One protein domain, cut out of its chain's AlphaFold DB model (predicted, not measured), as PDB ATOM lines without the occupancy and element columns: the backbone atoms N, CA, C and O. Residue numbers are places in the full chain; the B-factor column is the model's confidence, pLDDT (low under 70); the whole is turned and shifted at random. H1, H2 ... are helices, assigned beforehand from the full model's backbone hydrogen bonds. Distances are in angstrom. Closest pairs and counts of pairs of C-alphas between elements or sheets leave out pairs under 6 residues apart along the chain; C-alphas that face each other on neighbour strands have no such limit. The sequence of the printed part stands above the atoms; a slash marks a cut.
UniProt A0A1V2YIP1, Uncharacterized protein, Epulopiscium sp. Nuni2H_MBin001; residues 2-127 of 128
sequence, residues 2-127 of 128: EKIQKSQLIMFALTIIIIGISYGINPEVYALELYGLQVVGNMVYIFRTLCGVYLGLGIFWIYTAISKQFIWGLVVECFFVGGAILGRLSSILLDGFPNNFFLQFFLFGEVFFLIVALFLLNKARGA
ATOM      1  N   GLU A   2     147.607 166.566 108.333       91.81
ATOM      2  CA  GLU A   2     148.439 167.005 109.470       91.81
ATOM      3  C   GLU A   2     148.859 165.880 110.425       91.81
ATOM      4  O   GLU A   2     150.020 165.802 110.808       91.81
ATOM      5  N   LYS A   3     147.945 164.960 110.776       95.44
ATOM      6  CA  LYS A   3     148.266 163.826 111.660       95.44
ATOM      7  C   LYS A   3     149.415 162.966 111.116       95.44
ATOM      8  O   LYS A   3     150.288 162.589 111.884       95.44
ATOM      9  N   ILE A   4     149.433 162.694 109.809       96.62
ATOM     10  CA  ILE A   4     150.463 161.859 109.172       96.62
ATOM     11  C   ILE A   4     151.800 162.606 109.132       96.62
ATOM     12  O   ILE A   4     152.824 162.029 109.468       96.62
ATOM     13  N   GLN A   5     151.783 163.901 108.803       96.88
ATOM     14  CA  GLN A   5     152.980 164.753 108.812       96.88
ATOM     15  C   GLN A   5     153.581 164.858 110.212       96.88
ATOM     16  O   GLN A   5     154.783 164.696 110.387       96.88
ATOM     17  N   LYS A   6     152.735 165.059 111.226       97.75
ATOM     18  CA  LYS A   6     153.162 165.058 112.622       97.75
ATOM     19  C   LYS A   6     153.787 163.718 113.006       97.75
ATOM     20  O   LYS A   6     154.864 163.707 113.586       97.75
ATOM     21  N   SER A   7     153.134 162.601 112.679       97.81
ATOM     22  CA  SER A   7     153.665 161.265 112.962       97.81
ATOM     23  C   SER A   7     155.008 161.019 112.275       97.81
ATOM     24  O   SER A   7     155.919 160.550 112.944       97.81
ATOM     25  N   GLN A   8     155.154 161.384 110.998       97.50
ATOM     26  CA  GLN A   8     156.419 161.281 110.263       97.50
ATOM     27  C   GLN A   8     157.545 162.022 110.989       97.50
ATOM     28  O   GLN A   8     158.547 161.412 111.344       97.50
ATOM     29  N   LEU A   9     157.345 163.313 111.273       98.31
ATOM     30  CA  LEU A   9     158.370 164.152 111.896       98.31
ATOM     31  C   LEU A   9     158.738 163.673 113.302       98.31
ATOM     32  O   LEU A   9     159.905 163.716 113.670       98.31
ATOM     33  N   ILE A  10     157.768 163.195 114.089       98.50
ATOM     34  CA  ILE A  10     158.043 162.652 115.427       98.50
ATOM     35  C   ILE A  10     158.799 161.326 115.339       98.50
ATOM     36  O   ILE A  10     159.765 161.145 116.074       98.50
ATOM     37  N   MET A  11     158.400 160.412 114.450       98.06
ATOM     38  CA  MET A  11     159.129 159.153 114.257       98.06
ATOM     39  C   MET A  11     160.564 159.426 113.811       98.06
ATOM     40  O   MET A  11     161.496 158.907 114.417       98.06
ATOM     41  N   PHE A  12     160.738 160.300 112.820       98.06
ATOM     42  CA  PHE A  12     162.054 160.674 112.324       98.06
ATOM     43  C   PHE A  12     162.904 161.350 113.409       98.06
ATOM     44  O   PHE A  12     164.049 160.961 113.628       98.06
ATOM     45  N   ALA A  13     162.327 162.284 114.170       98.44
ATOM     46  CA  ALA A  13     163.010 162.919 115.293       98.44
ATOM     47  C   ALA A  13     163.505 161.905 116.330       98.44
ATOM     48  O   ALA A  13     164.653 161.984 116.760       98.44
ATOM     49  N   LEU A  14     162.659 160.948 116.723       98.31
ATOM     50  CA  LEU A  14     163.031 159.908 117.683       98.31
ATOM     51  C   LEU A  14     164.158 159.027 117.140       98.31
ATOM     52  O   LEU A  14     165.109 158.755 117.868       98.31
ATOM     53  N   THR A  15     164.093 158.638 115.863       96.44
ATOM     54  CA  THR A  15     165.169 157.894 115.197       96.44
ATOM     55  C   THR A  15     166.492 158.655 115.260       96.44
ATOM     56  O   THR A  15     167.496 158.093 115.696       96.44
ATOM     57  N   ILE A  16     166.504 159.942 114.901       97.06
ATOM     58  CA  ILE A  16     167.725 160.758 114.924       97.06
ATOM     59  C   ILE A  16     168.244 160.976 116.349       97.06
ATOM     60  O   ILE A  16     169.452 160.915 116.563       97.06
ATOM     61  N   ILE A  17     167.364 161.177 117.332       97.88
ATOM     62  CA  ILE A  17     167.759 161.320 118.742       97.88
ATOM     63  C   ILE A  17     168.416 160.040 119.249       97.88
ATOM     64  O   ILE A  17     169.481 160.116 119.856       97.88
ATOM     65  N   ILE A  18     167.819 158.875 118.981       95.06
ATOM     66  CA  ILE A  18     168.383 157.583 119.390       95.06
ATOM     67  C   ILE A  18     169.774 157.406 118.770       95.06
ATOM     68  O   ILE A  18     170.725 157.140 119.497       95.06
ATOM     69  N   ILE A  19     169.919 157.653 117.463       92.38
ATOM     70  CA  ILE A  19     171.217 157.588 116.771       92.38
ATOM     71  C   ILE A  19     172.224 158.597 117.356       92.38
ATOM     72  O   ILE A  19     173.394 158.274 117.543       92.38
ATOM     73  N   GLY A  20     171.789 159.815 117.678       94.38
ATOM     74  CA  GLY A  20     172.643 160.837 118.283       94.38
ATOM     75  C   GLY A  20     173.166 160.421 119.658       94.38
ATOM     76  O   GLY A  20     174.372 160.460 119.899       94.38
ATOM     77  N   ILE A  21     172.271 159.967 120.540       94.62
ATOM     78  CA  ILE A  21     172.606 159.492 121.891       94.62
ATOM     79  C   ILE A  21     173.615 158.349 121.825       94.62
ATOM     80  O   ILE A  21     174.586 158.340 122.581       94.62
ATOM     81  N   SER A  22     173.410 157.423 120.893       88.94
ATOM     82  CA  SER A  22     174.311 156.311 120.629       88.94
ATOM     83  C   SER A  22     175.753 156.747 120.359       88.94
ATOM     84  O   SER A  22     176.678 156.216 120.975       88.94
ATOM     85  N   TYR A  23     175.956 157.780 119.533       86.56
ATOM     86  CA  TYR A  23     177.284 158.364 119.315       86.56
ATOM     87  C   TYR A  23     177.849 159.061 120.561       86.56
ATOM     88  O   TYR A  23     179.062 159.101 120.749       86.56
ATOM     89  N   GLY A  24     177.001 159.637 121.415       89.06
ATOM     90  CA  GLY A  24     177.443 160.415 122.574       89.06
ATOM     91  C   GLY A  24     177.827 159.584 123.799       89.06
ATOM     92  O   GLY A  24     178.829 159.893 124.447       89.06
ATOM     93  N   ILE A  25     177.026 158.566 124.134       90.75
ATOM     94  CA  ILE A  25     177.186 157.777 125.367       90.75
ATOM     95  C   ILE A  25     178.379 156.832 125.261       90.75
ATOM     96  O   ILE A  25     179.231 156.823 126.148       90.75
ATOM     97  N   ASN A  26     178.438 156.036 124.192       89.69
ATOM     98  CA  ASN A  26     179.504 155.063 123.990       89.69
ATOM     99  C   ASN A  26     179.955 155.049 122.520       89.69
ATOM    100  O   ASN A  26     179.590 154.145 121.762       89.69
ATOM    101  N   PRO A  27     180.739 156.064 122.107       90.50
ATOM    102  CA  PRO A  27     181.234 156.148 120.739       90.50
ATOM    103  C   PRO A  27     182.125 154.969 120.356       90.50
ATOM    104  O   PRO A  27     182.167 154.627 119.182       90.50
ATOM    105  N   GLU A  28     182.818 154.342 121.313       92.12
ATOM    106  CA  GLU A  28     183.730 153.222 121.043       92.12
ATOM    107  C   GLU A  28     182.978 152.004 120.510       92.12
ATOM    108  O   GLU A  28     183.334 151.467 119.463       92.12
ATOM    109  N   VAL A  29     181.892 151.623 121.186       89.88
ATOM    110  CA  VAL A  29     181.042 150.500 120.768       89.88
ATOM    111  C   VAL A  29     180.392 150.796 119.420       89.88
ATOM    112  O   VAL A  29     180.485 149.987 118.501       89.88
ATOM    113  N   TYR A  30     179.800 151.981 119.261       88.12
ATOM    114  CA  TYR A  30     179.114 152.339 118.018       88.12
ATOM    115  C   TYR A  30     180.057 152.428 116.816       88.12
ATOM    116  O   TYR A  30     179.717 151.955 115.730       88.12
ATOM    117  N   ALA A  31     181.238 153.024 116.989       90.50
ATOM    118  CA  ALA A  31     182.234 153.125 115.930       90.50
ATOM    119  C   ALA A  31     182.749 151.742 115.510       90.50
ATOM    120  O   ALA A  31     182.885 151.477 114.312       90.50
ATOM    121  N   LEU A  32     182.972 150.849 116.476       91.25
ATOM    122  CA  LEU A  32     183.449 149.501 116.208       91.25
ATOM    123  C   LEU A  32     182.379 148.647 115.516       91.25
ATOM    124  O   LEU A  32     182.661 148.032 114.493       91.25
ATOM    125  N   GLU A  33     181.149 148.629 116.029       87.38
ATOM    126  CA  GLU A  33     180.084 147.758 115.513       87.38
ATOM    127  C   GLU A  33     179.560 148.192 114.139       87.38
ATOM    128  O   GLU A  33     179.315 147.353 113.269       87.38
ATOM    129  N   LEU A  34     179.389 149.500 113.916       86.06
ATOM    130  CA  LEU A  34     178.845 150.007 112.654       86.06
ATOM    131  C   LEU A  34     179.910 150.167 111.574       86.06
ATOM    132  O   LEU A  34     179.633 149.921 110.401       86.06
ATOM    133  N   TYR A  35     181.110 150.602 111.960       86.69
ATOM    134  CA  TYR A  35     182.129 151.050 111.011       86.69
ATOM    135  C   TYR A  35     183.455 150.289 111.127       86.69
ATOM    136  O   TYR A  35     184.341 150.513 110.308       86.69
ATOM    137  N   GLY A  36     183.619 149.393 112.107       88.69
ATOM    138  CA  GLY A  36     184.890 148.703 112.346       88.69
ATOM    139  C   GLY A  36     186.004 149.634 112.836       88.69
ATOM    140  O   GLY A  36     187.181 149.309 112.696       88.69
ATOM    141  N   LEU A  37     185.650 150.806 113.372       89.44
ATOM    142  CA  LEU A  37     186.597 151.850 113.757       89.44
ATOM    143  C   LEU A  37     186.917 151.785 115.252       89.44
ATOM    144  O   LEU A  37     186.018 151.757 116.089       89.44
ATOM    145  N   GLN A  38     188.206 151.848 115.594       93.75
ATOM    146  CA  GLN A  38     188.645 152.102 116.966       93.75
ATOM    147  C   GLN A  38     188.684 153.607 117.229       93.75
ATOM    148  O   GLN A  38     189.330 154.362 116.501       93.75
ATOM    149  N   VAL A  39     188.009 154.049 118.288       91.25
ATOM    150  CA  VAL A  39     188.024 155.452 118.708       91.25
ATOM    151  C   VAL A  39     189.333 155.722 119.442       91.25
ATOM    152  O   VAL A  39     189.563 155.198 120.526       91.25
ATOM    153  N   VAL A  40     190.195 156.551 118.855       92.81
ATOM    154  CA  VAL A  40     191.507 156.893 119.424       92.81
ATOM    155  C   VAL A  40     191.690 158.402 119.560       92.81
ATOM    156  O   VAL A  40     191.168 159.192 118.770       92.81
ATOM    157  N   GLY A  41     192.453 158.816 120.573       91.19
ATOM    158  CA  GLY A  41     192.783 160.220 120.819       91.19
ATOM    159  C   GLY A  41     191.542 161.118 120.884       91.19
ATOM    160  O   GLY A  41     190.614 160.877 121.653       91.19
ATOM    161  N   ASN A  42     191.509 162.153 120.044       94.31
ATOM    162  CA  ASN A  42     190.457 163.171 120.075       94.31
ATOM    163  C   ASN A  42     189.172 162.789 119.315       94.31
ATOM    164  O   ASN A  42     188.251 163.604 119.238       94.31
ATOM    165  N   MET A  43     189.060 161.565 118.785       93.25
ATOM    166  CA  MET A  43     187.856 161.117 118.070       93.25
ATOM    167  C   MET A  43     186.593 161.166 118.947       93.25
ATOM    168  O   MET A  43     185.513 161.476 118.450       93.25
ATOM    169  N   VAL A  44     186.722 160.958 120.263       92.56
ATOM    170  CA  VAL A  44     185.598 161.058 121.214       92.56
ATOM    171  C   VAL A  44     184.918 162.434 121.187       92.56
ATOM    172  O   VAL A  44     183.698 162.525 121.323       92.56
ATOM    173  N   TYR A  45     185.678 163.511 120.964       93.19
ATOM    174  CA  TYR A  45     185.123 164.862 120.866       93.19
ATOM    175  C   TYR A  45     184.289 165.022 119.595       93.19
ATOM    176  O   TYR A  45     183.211 165.602 119.656       93.19
ATOM    177  N   ILE A  46     184.728 164.431 118.479       94.19
ATOM    178  CA  ILE A  46     183.991 164.444 117.208       94.19
ATOM    179  C   ILE A  46     182.641 163.742 117.378       94.19
ATOM    180  O   ILE A  46     181.605 164.323 117.056       94.19
ATOM    181  N   PHE A  47     182.625 162.533 117.945       92.94
ATOM    182  CA  PHE A  47     181.375 161.801 118.174       92.94
ATOM    183  C   PHE A  47     180.423 162.533 119.127       92.94
ATOM    184  O   PHE A  47     179.216 162.567 118.885       92.94
ATOM    185  N   ARG A  48     180.941 163.188 120.173       93.12
ATOM    186  CA  ARG A  48     180.121 164.006 121.083       93.12
ATOM    187  C   ARG A  48     179.566 165.258 120.409       93.12
ATOM    188  O   ARG A  48     178.413 165.609 120.648       93.12
ATOM    189  N   THR A  49     180.338 165.905 119.538       95.75
ATOM    190  CA  THR A  49     179.839 167.011 118.712       95.75
ATOM    191  C   THR A  49     178.731 166.532 117.775       95.75
ATOM    192  O   THR A  49     177.681 167.170 117.712       95.75
ATOM    193  N   LEU A  50     178.911 165.385 117.107       94.06
ATOM    194  CA  LEU A  50     177.873 164.780 116.269       94.06
ATOM    195  C   LEU A  50     176.612 164.460 117.082       94.06
ATOM    196  O   LEU A  50     175.524 164.835 116.661       94.06
ATOM    197  N   CYS A  51     176.740 163.872 118.274       96.25
ATOM    198  CA  CYS A  51     175.612 163.661 119.185       96.25
ATOM    199  C   CYS A  51     174.825 164.959 119.428       96.25
ATOM    200  O   CYS A  51     173.612 164.991 119.218       96.25
ATOM    201  N   GLY A  52     175.509 166.051 119.784       97.25
ATOM    202  CA  GLY A  52     174.870 167.351 120.008       97.25
ATOM    203  C   GLY A  52     174.108 167.874 118.786       97.25
ATOM    204  O   GLY A  52     172.979 168.347 118.920       97.25
ATOM    205  N   VAL A  53     174.682 167.733 117.586       97.44
ATOM    206  CA  VAL A  53     174.021 168.117 116.326       97.44
ATOM    207  C   VAL A  53     172.765 167.277 116.077       97.44
ATOM    208  O   VAL A  53     171.712 167.833 115.763       97.44
ATOM    209  N   TYR A  54     172.841 165.956 116.261       96.94
ATOM    210  CA  TYR A  54     171.704 165.048 116.067       96.94
ATOM    211  C   TYR A  54     170.582 165.335 117.072       96.94
ATOM    212  O   TYR A  54     169.414 165.393 116.689       96.94
ATOM    213  N   LEU A  55     170.919 165.598 118.339       98.12
ATOM    214  CA  LEU A  55     169.948 166.007 119.356       98.12
ATOM    215  C   LEU A  55     169.278 167.339 119.002       98.12
ATOM    216  O   LEU A  55     168.054 167.444 119.075       98.12
ATOM    217  N   GLY A  56     170.057 168.336 118.576       98.38
ATOM    218  CA  GLY A  56     169.528 169.632 118.152       98.38
ATOM    219  C   GLY A  56     168.550 169.509 116.980       98.38
ATOM    220  O   GLY A  56     167.460 170.081 117.020       98.38
ATOM    221  N   LEU A  57     168.895 168.710 115.969       98.19
ATOM    222  CA  LEU A  57     168.021 168.447 114.825       98.19
ATOM    223  C   LEU A  57     166.771 167.642 115.215       98.19
ATOM    224  O   LEU A  57     165.664 167.977 114.800       98.19
ATOM    225  N   GLY A  58     166.911 166.632 116.075       98.31
ATOM    226  CA  GLY A  58     165.781 165.893 116.638       98.31
ATOM    227  C   GLY A  58     164.777 166.804 117.348       98.31
ATOM    228  O   GLY A  58     163.575 166.748 117.083       98.31
ATOM    229  N   ILE A  59     165.272 167.712 118.194       98.56
ATOM    230  CA  ILE A  59     164.451 168.729 118.862       98.56
ATOM    231  C   ILE A  59     163.788 169.655 117.835       98.56
ATOM    232  O   ILE A  59     162.605 169.966 117.977       98.56
ATOM    233  N   PHE A  60     164.501 170.060 116.782       98.62
ATOM    234  CA  PHE A  60     163.936 170.864 115.696       98.62
ATOM    235  C   PHE A  60     162.756 170.160 114.995       98.62
ATOM    236  O   PHE A  60     161.713 170.782 114.759       98.62
ATOM    237  N   TRP A  61     162.853 168.860 114.706       98.62
ATOM    238  CA  TRP A  61     161.737 168.111 114.117       98.62
ATOM    239  C   TRP A  61     160.556 167.949 115.079       98.62
ATOM    240  O   TRP A  61     159.409 168.120 114.664       98.62
ATOM    241  N   ILE A  62     160.805 167.735 116.375       98.62
ATOM    242  CA  ILE A  62     159.741 167.754 117.397       98.62
ATOM    243  C   ILE A  62     159.057 169.125 117.430       98.62
ATOM    244  O   ILE A  62     157.825 169.211 117.414       98.62
ATOM    245  N   TYR A  63     159.841 170.204 117.434       98.56
ATOM    246  CA  TYR A  63     159.334 171.571 117.441       98.56
ATOM    247  C   TYR A  63     158.444 171.846 116.226       98.56
ATOM    248  O   TYR A  63     157.308 172.296 116.392       98.56
ATOM    249  N   THR A  64     158.908 171.541 115.011       98.12
ATOM    250  CA  THR A  64     158.122 171.748 113.782       98.12
ATOM    251  C   THR A  64     156.863 170.876 113.740       98.12
ATOM    252  O   THR A  64     155.824 171.325 113.251       98.12
ATOM    253  N   ALA A  65     156.897 169.678 114.331       97.56
ATOM    254  CA  ALA A  65     155.734 168.802 114.454       97.56
ATOM    255  C   ALA A  65     154.669 169.328 115.440       97.56
ATOM    256  O   ALA A  65     153.468 169.182 115.190       97.56
ATOM    257  N   ILE A  66     155.077 169.929 116.564       97.62
ATOM    258  CA  ILE A  66     154.162 170.476 117.585       97.62
ATOM    259  C   ILE A  66     153.613 171.842 117.157       97.62
ATOM    260  O   ILE A  66     152.413 172.083 117.274       97.62
ATOM    261  N   SER A  67     154.468 172.707 116.607       97.31
ATOM    262  CA  SER A  67     154.112 174.050 116.117       97.31
ATOM    263  C   SER A  67     153.366 174.052 114.776       97.31
ATOM    264  O   SER A  67     153.042 175.118 114.257       97.31
ATOM    265  N   LYS A  68     153.091 172.870 114.205       95.38
ATOM    266  CA  LYS A  68     152.457 172.678 112.889       95.38
ATOM    267  C   LYS A  68     153.229 173.305 111.719       95.38
ATOM    268  O   LYS A  68     152.674 173.512 110.641       95.38
ATOM    269  N   GLN A  69     154.528 173.550 111.880       96.44
ATOM    270  CA  GLN A  69     155.424 174.027 110.822       96.44
ATOM    271  C   GLN A  69     155.898 172.872 109.919       96.44
ATOM    272  O   GLN A  69     157.088 172.711 109.646       96.44
ATOM    273  N   PHE A  70     154.957 172.048 109.440       96.06
ATOM    274  CA  PHE A  70     155.252 170.772 108.778       96.06
ATOM    275  C   PHE A  70     156.116 170.916 107.523       96.06
ATOM    276  O   PHE A  70     156.988 170.089 107.289       96.06
ATOM    277  N   ILE A  71     155.903 171.968 106.723       96.75
ATOM    278  CA  ILE A  71     156.678 172.194 105.492       96.75
ATOM    279  C   ILE A  71     158.165 172.366 105.816       96.75
ATOM    280  O   ILE A  71     158.997 171.766 105.145       96.75
ATOM    281  N   TRP A  72     158.504 173.138 106.852       97.44
ATOM    282  CA  TRP A  72     159.895 173.353 107.248       97.44
ATOM    283  C   TRP A  72     160.530 172.077 107.795       97.44
ATOM    284  O   TRP A  72     161.634 171.734 107.383       97.44
ATOM    285  N   GLY A  73     159.803 171.337 108.638       97.88
ATOM    286  CA  GLY A  73     160.262 170.038 109.139       97.88
ATOM    287  C   GLY A  73     160.572 169.057 108.005       97.88
ATOM    288  O   GLY A  73     161.677 168.522 107.944       97.88
ATOM    289  N   LEU A  74     159.635 168.895 107.064       98.25
ATOM    290  CA  LEU A  74     159.764 167.968 105.933       98.25
ATOM    291  C   LEU A  74     160.857 168.391 104.942       98.25
ATOM    292  O   LEU A  74     161.547 167.537 104.397       98.25
ATOM    293  N   VAL A  75     161.043 169.693 104.698       98.31
ATOM    294  CA  VAL A  75     162.129 170.186 103.831       98.31
ATOM    295  C   VAL A  75     163.491 169.872 104.443       98.31
ATOM    296  O   VAL A  75     164.355 169.339 103.751       98.31
ATOM    297  N   VAL A  76     163.684 170.166 105.731       98.31
ATOM    298  CA  VAL A  76     164.952 169.877 106.417       98.31
ATOM    299  C   VAL A  76     165.187 168.367 106.518       98.31
ATOM    300  O   VAL A  76     166.313 167.928 106.312       98.31
ATOM    301  N   GLU A  77     164.139 167.565 106.740       98.25
ATOM    302  CA  GLU A  77     164.209 166.096 106.665       98.25
ATOM    303  C   GLU A  77     164.696 165.632 105.284       98.25
ATOM    304  O   GLU A  77     165.643 164.853 105.202       98.25
ATOM    305  N   CYS A  78     164.137 166.173 104.194       98.25
ATOM    306  CA  CYS A  78     164.567 165.835 102.835       98.25
ATOM    307  C   CYS A  78     166.042 166.175 102.584       98.25
ATOM    308  O   CYS A  78     166.753 165.369 101.991       98.25
ATOM    309  N   PHE A  79     166.516 167.344 103.025       98.25
ATOM    310  CA  PHE A  79     167.924 167.721 102.858       98.25
ATOM    311  C   PHE A  79     168.861 166.867 103.708       98.25
ATOM    312  O   PHE A  79     169.907 166.445 103.222       98.25
ATOM    313  N   PHE A  80     168.485 166.590 104.956       97.81
ATOM    314  CA  PHE A  80     169.291 165.778 105.860       97.81
ATOM    315  C   PHE A  80     169.420 164.340 105.344       97.81
ATOM    316  O   PHE A  80     170.529 163.847 105.141       97.81
ATOM    317  N   VAL A  81     168.290 163.685 105.068       97.38
ATOM    318  CA  VAL A  81     168.267 162.290 104.609       97.38
ATOM    319  C   VAL A  81     168.779 162.172 103.176       97.38
ATOM    320  O   VAL A  81     169.553 161.271 102.871       97.38
ATOM    321  N   GLY A  82     168.416 163.109 102.298       97.88
ATOM    322  CA  GLY A  82     168.927 163.157 100.929       97.88
ATOM    323  C   GLY A  82     170.442 163.336 100.884       97.88
ATOM    324  O   GLY A  82     171.113 162.631 100.135       97.88
ATOM    325  N   GLY A  83     171.000 164.210 101.726       97.69
ATOM    326  CA  GLY A  83     172.448 164.366 101.870       97.69
ATOM    327  C   GLY A  83     173.134 163.084 102.348       97.69
ATOM    328  O   GLY A  83     174.151 162.691 101.778       97.69
ATOM    329  N   ALA A  84     172.554 162.393 103.336       95.62
ATOM    330  CA  ALA A  84     173.071 161.114 103.824       95.62
ATOM    331  C   ALA A  84     173.069 160.030 102.731       95.62
ATOM    332  O   ALA A  84     174.095 159.384 102.510       95.62
ATOM    333  N   ILE A  85     171.964 159.889 101.990       97.56
ATOM    334  CA  ILE A  85     171.855 158.947 100.866       97.56
ATOM    335  C   ILE A  85     172.890 159.272  99.794       97.56
ATOM    336  O   ILE A  85     173.575 158.367  99.330       97.56
ATOM    337  N   LEU A  86     173.046 160.543  99.411       97.56
ATOM    338  CA  LEU A  86     174.054 160.946  98.426       97.56
ATOM    339  C   LEU A  86     175.470 160.582  98.889       97.56
ATOM    340  O   LEU A  86     176.245 160.038  98.103       97.56
ATOM    341  N   GLY A  87     175.781 160.805 100.170       95.44
ATOM    342  CA  GLY A  87     177.036 160.366 100.777       95.44
ATOM    343  C   GLY A  87     177.235 158.853 100.654       95.44
ATOM    344  O   GLY A  87     178.245 158.409 100.112       95.44
ATOM    345  N   ARG A  88     176.243 158.050 101.055       93.44
ATOM    346  CA  ARG A  88     176.319 156.582 100.954       93.44
ATOM    347  C   ARG A  88     176.421 156.086  99.520       93.44
ATOM    348  O   ARG A  88     177.191 155.170  99.264       93.44
ATOM    349  N   LEU A  89     175.673 156.670  98.587       95.50
ATOM    350  CA  LEU A  89     175.756 156.309  97.174       95.50
ATOM    351  C   LEU A  89     177.143 156.620  96.618       95.50
ATOM    352  O   LEU A  89     177.682 155.805  95.878       95.50
ATOM    353  N   SER A  90     177.752 157.742  97.014       96.12
ATOM    354  CA  SER A  90     179.128 158.050  96.623       96.12
ATOM    355  C   SER A  90     180.119 157.006  97.151       96.12
ATOM    356  O   SER A  90     180.919 156.502  96.369       96.12
ATOM    357  N   SER A  91     179.994 156.573  98.411       94.19
ATOM    358  CA  SER A  91     180.801 155.473  98.956       94.19
ATOM    359  C   SER A  91     180.534 154.147  98.250       94.19
ATOM    360  O   SER A  91     181.468 153.430  97.938       94.19
ATOM    361  N   ILE A  92     179.284 153.814  97.923       95.31
ATOM    362  CA  ILE A  92     178.978 152.568  97.201       95.31
ATOM    363  C   ILE A  92     179.599 152.570  95.802       95.31
ATOM    364  O   ILE A  92     180.088 151.540  95.343       95.31
ATOM    365  N   LEU A  93     179.582 153.719  95.125       96.81
ATOM    366  CA  LEU A  93     180.170 153.869  93.797       96.81
ATOM    367  C   LEU A  93     181.703 153.796  93.820       96.81
ATOM    368  O   LEU A  93     182.282 153.251  92.885       96.81
ATOM    369  N   LEU A  94     182.347 154.355  94.848       97.25
ATOM    370  CA  LEU A  94     183.810 154.447  94.942       97.25
ATOM    371  C   LEU A  94     184.446 153.242  95.651       97.25
ATOM    372  O   LEU A  94     185.468 152.734  95.199       97.25
ATOM    373  N   ASP A  95     183.819 152.773  96.727       94.38
ATOM    374  CA  ASP A  95     184.358 151.795  97.678       94.38
ATOM    375  C   ASP A  95     183.597 150.452  97.657       94.38
ATOM    376  O   ASP A  95     184.030 149.474  98.271       94.38
ATOM    377  N   GLY A  96     182.472 150.374  96.937       93.44
ATOM    378  CA  GLY A  96     181.632 149.180  96.838       93.44
ATOM    379  C   GLY A  96     180.554 149.074  97.923       93.44
ATOM    380  O   GLY A  96     180.415 149.911  98.814       93.44
ATOM    381  N   PHE A  97     179.725 148.032  97.831       92.31
ATOM    382  CA  PHE A  97     178.597 147.860  98.748       92.31
ATOM    383  C   PHE A  97     179.071 147.418 100.147       92.31
ATOM    384  O   PHE A  97     179.870 146.483 100.247       92.31
ATOM    385  N   PRO A  98     178.585 148.037 101.241       89.81
ATOM    386  CA  PRO A  98     179.033 147.685 102.582       89.81
ATOM    387  C   PRO A  98     178.582 146.270 102.955       89.81
ATOM    388  O   PRO A  98     177.406 145.945 102.833       89.81
ATOM    389  N   ASN A  99     179.486 145.451 103.497       87.88
ATOM    390  CA  ASN A  99     179.153 144.117 104.025       87.88
ATOM    391  C   ASN A  99     178.479 144.166 105.410       87.88
ATOM    392  O   ASN A  99     177.972 143.155 105.893       87.88
ATOM    393  N   ASN A 100     178.477 145.329 106.070       88.94
ATOM    394  CA  ASN A 100     177.853 145.505 107.376       88.94
ATOM    395  C   ASN A 100     176.326 145.630 107.234       88.94
ATOM    396  O   ASN A 100     175.827 146.592 106.645       88.94
ATOM    397  N   PHE A 101     175.593 144.683 107.822       88.62
ATOM    398  CA  PHE A 101     174.128 144.634 107.788       88.62
ATOM    399  C   PHE A 101     173.461 145.917 108.310       88.62
ATOM    400  O   PHE A 101     172.481 146.378 107.727       88.62
ATOM    401  N   PHE A 102     173.994 146.542 109.365       87.25
ATOM    402  CA  PHE A 102     173.414 147.768 109.923       87.25
ATOM    403  C   PHE A 102     173.528 148.950 108.959       87.25
ATOM    404  O   PHE A 102     172.585 149.727 108.827       87.25
ATOM    405  N   LEU A 103     174.646 149.066 108.234       89.25
ATOM    406  CA  LEU A 103     174.820 150.119 107.227       89.25
ATOM    407  C   LEU A 103     173.854 149.947 106.053       89.25
ATOM    408  O   LEU A 103     173.309 150.934 105.559       89.25
ATOM    409  N   GLN A 104     173.607 148.704 105.640       91.44
ATOM    410  CA  GLN A 104     172.596 148.393 104.630       91.44
ATOM    411  C   GLN A 104     171.194 148.751 105.140       91.44
ATOM    412  O   GLN A 104     170.442 149.437 104.450       91.44
ATOM    413  N   PHE A 105     170.858 148.346 106.369       91.00
ATOM    414  CA  PHE A 105     169.576 148.651 107.000       91.00
ATOM    415  C   PHE A 105     169.325 150.162 107.100       91.00
ATOM    416  O   PHE A 105     168.232 150.624 106.768       91.00
ATOM    417  N   PHE A 106     170.339 150.950 107.478       91.50
ATOM    418  CA  PHE A 106     170.232 152.407 107.498       91.50
ATOM    419  C   PHE A 106     169.980 152.994 106.115       91.50
ATOM    420  O   PHE A 106     169.103 153.843 106.004       91.50
ATOM    421  N   LEU A 107     170.654 152.516 105.066       94.00
ATOM    422  CA  LEU A 107     170.410 152.997 103.704       94.00
ATOM    423  C   LEU A 107     168.949 152.777 103.276       94.00
ATOM    424  O   LEU A 107     168.311 153.688 102.752       94.00
ATOM    425  N   PHE A 108     168.389 151.590 103.523       94.44
ATOM    426  CA  PHE A 108     166.982 151.322 103.197       94.44
ATOM    427  C   PHE A 108     166.022 152.177 104.030       94.44
ATOM    428  O   PHE A 108     165.040 152.698 103.495       94.44
ATOM    429  N   GLY A 109     166.316 152.359 105.321       95.25
ATOM    430  CA  GLY A 109     165.555 153.245 106.198       95.25
ATOM    431  C   GLY A 109     165.585 154.697 105.721       95.25
ATOM    432  O   GLY A 109     164.538 155.330 105.621       95.25
ATOM    433  N   GLU A 110     166.760 155.213 105.366       96.38
ATOM    434  CA  GLU A 110     166.945 156.556 104.815       96.38
ATOM    435  C   GLU A 110     166.115 156.742 103.538       96.38
ATOM    436  O   GLU A 110     165.349 157.699 103.432       96.38
ATOM    437  N   VAL A 111     166.184 155.801 102.590       97.50
ATOM    438  CA  VAL A 111     165.379 155.859 101.357       97.50
ATOM    439  C   VAL A 111     163.881 155.871 101.676       97.50
ATOM    440  O   VAL A 111     163.138 156.671 101.102       97.50
ATOM    441  N   PHE A 112     163.430 155.040 102.621       97.12
ATOM    442  CA  PHE A 112     162.036 155.026 103.064       97.12
ATOM    443  C   PHE A 112     161.605 156.379 103.649       97.12
ATOM    444  O   PHE A 112     160.598 156.941 103.206       97.12
ATOM    445  N   PHE A 113     162.373 156.933 104.594       97.62
ATOM    446  CA  PHE A 113     162.080 158.235 105.199       97.62
ATOM    447  C   PHE A 113     162.031 159.345 104.145       97.62
ATOM    448  O   PHE A 113     161.079 160.124 104.130       97.62
ATOM    449  N   LEU A 114     162.984 159.372 103.207       98.06
ATOM    450  CA  LEU A 114     163.017 160.376 102.143       98.06
ATOM    451  C   LEU A 114     161.788 160.295 101.226       98.06
ATOM    452  O   LEU A 114     161.182 161.324 100.925       98.06
ATOM    453  N   ILE A 115     161.395 159.093 100.794       98.12
ATOM    454  CA  ILE A 115     160.222 158.907  99.927       98.12
ATOM    455  C   ILE A 115     158.956 159.412 100.626       98.12
ATOM    456  O   ILE A 115     158.172 160.158 100.028       98.12
ATOM    457  N   VAL A 116     158.760 159.047 101.897       97.88
ATOM    458  CA  VAL A 116     157.593 159.490 102.671       97.88
ATOM    459  C   VAL A 116     157.618 161.006 102.873       97.88
ATOM    460  O   VAL A 116     156.593 161.662 102.668       97.88
ATOM    461  N   ALA A 117     158.775 161.585 103.200       97.62
ATOM    462  CA  ALA A 117     158.926 163.025 103.379       97.62
ATOM    463  C   ALA A 117     158.595 163.805 102.095       97.62
ATOM    464  O   ALA A 117     157.800 164.748 102.138       97.62
ATOM    465  N   LEU A 118     159.115 163.375 100.939       97.75
ATOM    466  CA  LEU A 118     158.830 163.983  99.634       97.75
ATOM    467  C   LEU A 118     157.348 163.878  99.262       97.75
ATOM    468  O   LEU A 118     156.745 164.859  98.819       97.75
ATOM    469  N   PHE A 119     156.734 162.713  99.478       97.44
ATOM    470  CA  PHE A 119     155.306 162.514  99.237       97.44
ATOM    471  C   PHE A 119     154.450 163.473 100.079       97.44
ATOM    472  O   PHE A 119     153.560 164.156  99.559       97.44
ATOM    473  N   LEU A 120     154.739 163.565 101.380       96.81
ATOM    474  CA  LEU A 120     154.021 164.449 102.296       96.81
ATOM    475  C   LEU A 120     154.266 165.927 101.987       96.81
ATOM    476  O   LEU A 120     153.337 166.728 102.105       96.81
ATOM    477  N   LEU A 121     155.478 166.290 101.564       95.75
ATOM    478  CA  LEU A 121     155.832 167.652 101.175       95.75
ATOM    479  C   LEU A 121     155.077 168.091  99.917       95.75
ATOM    480  O   LEU A 121     154.504 169.182  99.898       95.75
ATOM    481  N   ASN A 122     155.010 167.235  98.895       94.31
ATOM    482  CA  ASN A 122     154.252 167.506  97.672       94.31
ATOM    483  C   ASN A 122     152.766 167.712  97.974       94.31
ATOM    484  O   ASN A 122     152.160 168.681  97.513       94.31
ATOM    485  N   LYS A 123     152.191 166.862  98.830       90.88
ATOM    486  CA  LYS A 123     150.790 166.989  99.244       90.88
ATOM    487  C   LYS A 123     150.525 168.230 100.099       90.88
ATOM    488  O   LYS A 123     149.445 168.805 100.011       90.88
ATOM    489  N   ALA A 124     151.495 168.662 100.904       87.25
ATOM    490  CA  ALA A 124     151.401 169.897 101.683       87.25
ATOM    491  C   ALA A 124     151.428 171.153 100.802       87.25
ATOM    492  O   ALA A 124     150.780 172.145 101.125       87.25
ATOM    493  N   ARG A 125     152.197 171.118  99.707       82.94
ATOM    494  CA  ARG A 125     152.344 172.241  98.772       82.94
ATOM    495  C   ARG A 125     151.166 172.365  97.809       82.94
ATOM    496  O   ARG A 125     150.740 173.482  97.565       82.94
ATOM    497  N   GLY A 126     150.627 171.248  97.313       72.19
ATOM    498  CA  GLY A 126     149.475 171.237  96.398       72.19
ATOM    499  C   GLY A 126     148.107 171.465  97.055       72.19
ATOM    500  O   GLY A 126     147.099 171.449  96.363       72.19
ATOM    501  N   ALA A 127     148.056 171.629  98.381       60.16
ATOM    502  CA  ALA A 127     146.841 171.971  99.129       60.16
ATOM    503  C   ALA A 127     146.704 173.484  99.406       60.16
ATOM    504  O   ALA A 127     145.807 173.883 100.149       60.16
TER     505      ALA A 127
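Overview. This is residues 2 to 127 of the 128 residues of an uncharacterized protein of Epulopiscium sp. Nuni2H_MBin001 (UniProt A0A1V2YIP1). Four long helices, H1, H3, H4 and H5, make an up-and-down bundle that is splayed: H1 with H3 is one pair and H4 with H5 the other, and the pairs meet near one end and spread apart toward the other. The short helix H2 lies across the spread end, and residues 90 to 95 of H4 stick out there. The printed part has 126 residues with five named helices, in the order H1, H2, H3, H4, H5, and no named strand; the class is all helix. The whole is compact, with a radius of gyration of the C-alphas of 15.7 A, yet elongated, spanning 50 by 30 by 18 A.

Along the chain. Find C-alpha 2 at (148.439, 167.005, 109.470); from there H1, residues 2 to 25, runs 34.1 A. Next comes H2, residues 27 to 35. H3, residues 43 to 66, runs 35.0 A. Look for C-alpha 70 at (155.252, 170.772, 108.778), where H4, residues 70 to 95, begins its 36.5 A. H5, residues 101 to 125, runs 36.3 A and ends with C-alpha 125 at (152.344, 172.241, 98.772).

Arrangement. Begin at H1, the hub, which touches the four other helices. It touches H3 at a shallow tilt of 17 degrees, opposite ways; their closest C-alphas, those of Gly 20 and Cys 51, are 4.2 A apart. With residues 2 to 9 alone it touches H4, at a steep tilt of 50 degrees; look at the C-alphas of Gln 5 and Phe 70, their closest, 6.4 A apart. With residues 5 to 12 alone it touches H5, and the closest C-alphas, those of Gln 5 and Leu 120, are 6.6 A apart. H4 and H5 form a helical hairpin at a steep tilt of 36 degrees, only just past shallow, with the C-alphas of Leu 74 and Ala 117 closest at 5.6 A. H3 and H4 form another, with the C-alphas of Thr 64 and Gly 73 closest at 5.4 A. H1 and H2 only just touch, and only at the corner, with 3 pairs of C-alphas within 8 A; the closest are those of Tyr 23 and Tyr 30, 6.4 A apart. H3 and H5 are apart. In H1, H2, H3, H4 and H5 every O i to N i+4 pair is within hydrogen-bond range.

Size, cuts and confidence. The two C-alphas farthest apart, those of Gly 41 and Ala 127, are 52.1 A apart. The printed part has no cut, and none of its links is long. The mean pLDDT of the printed part is 94.2; only residue 127 is under 70.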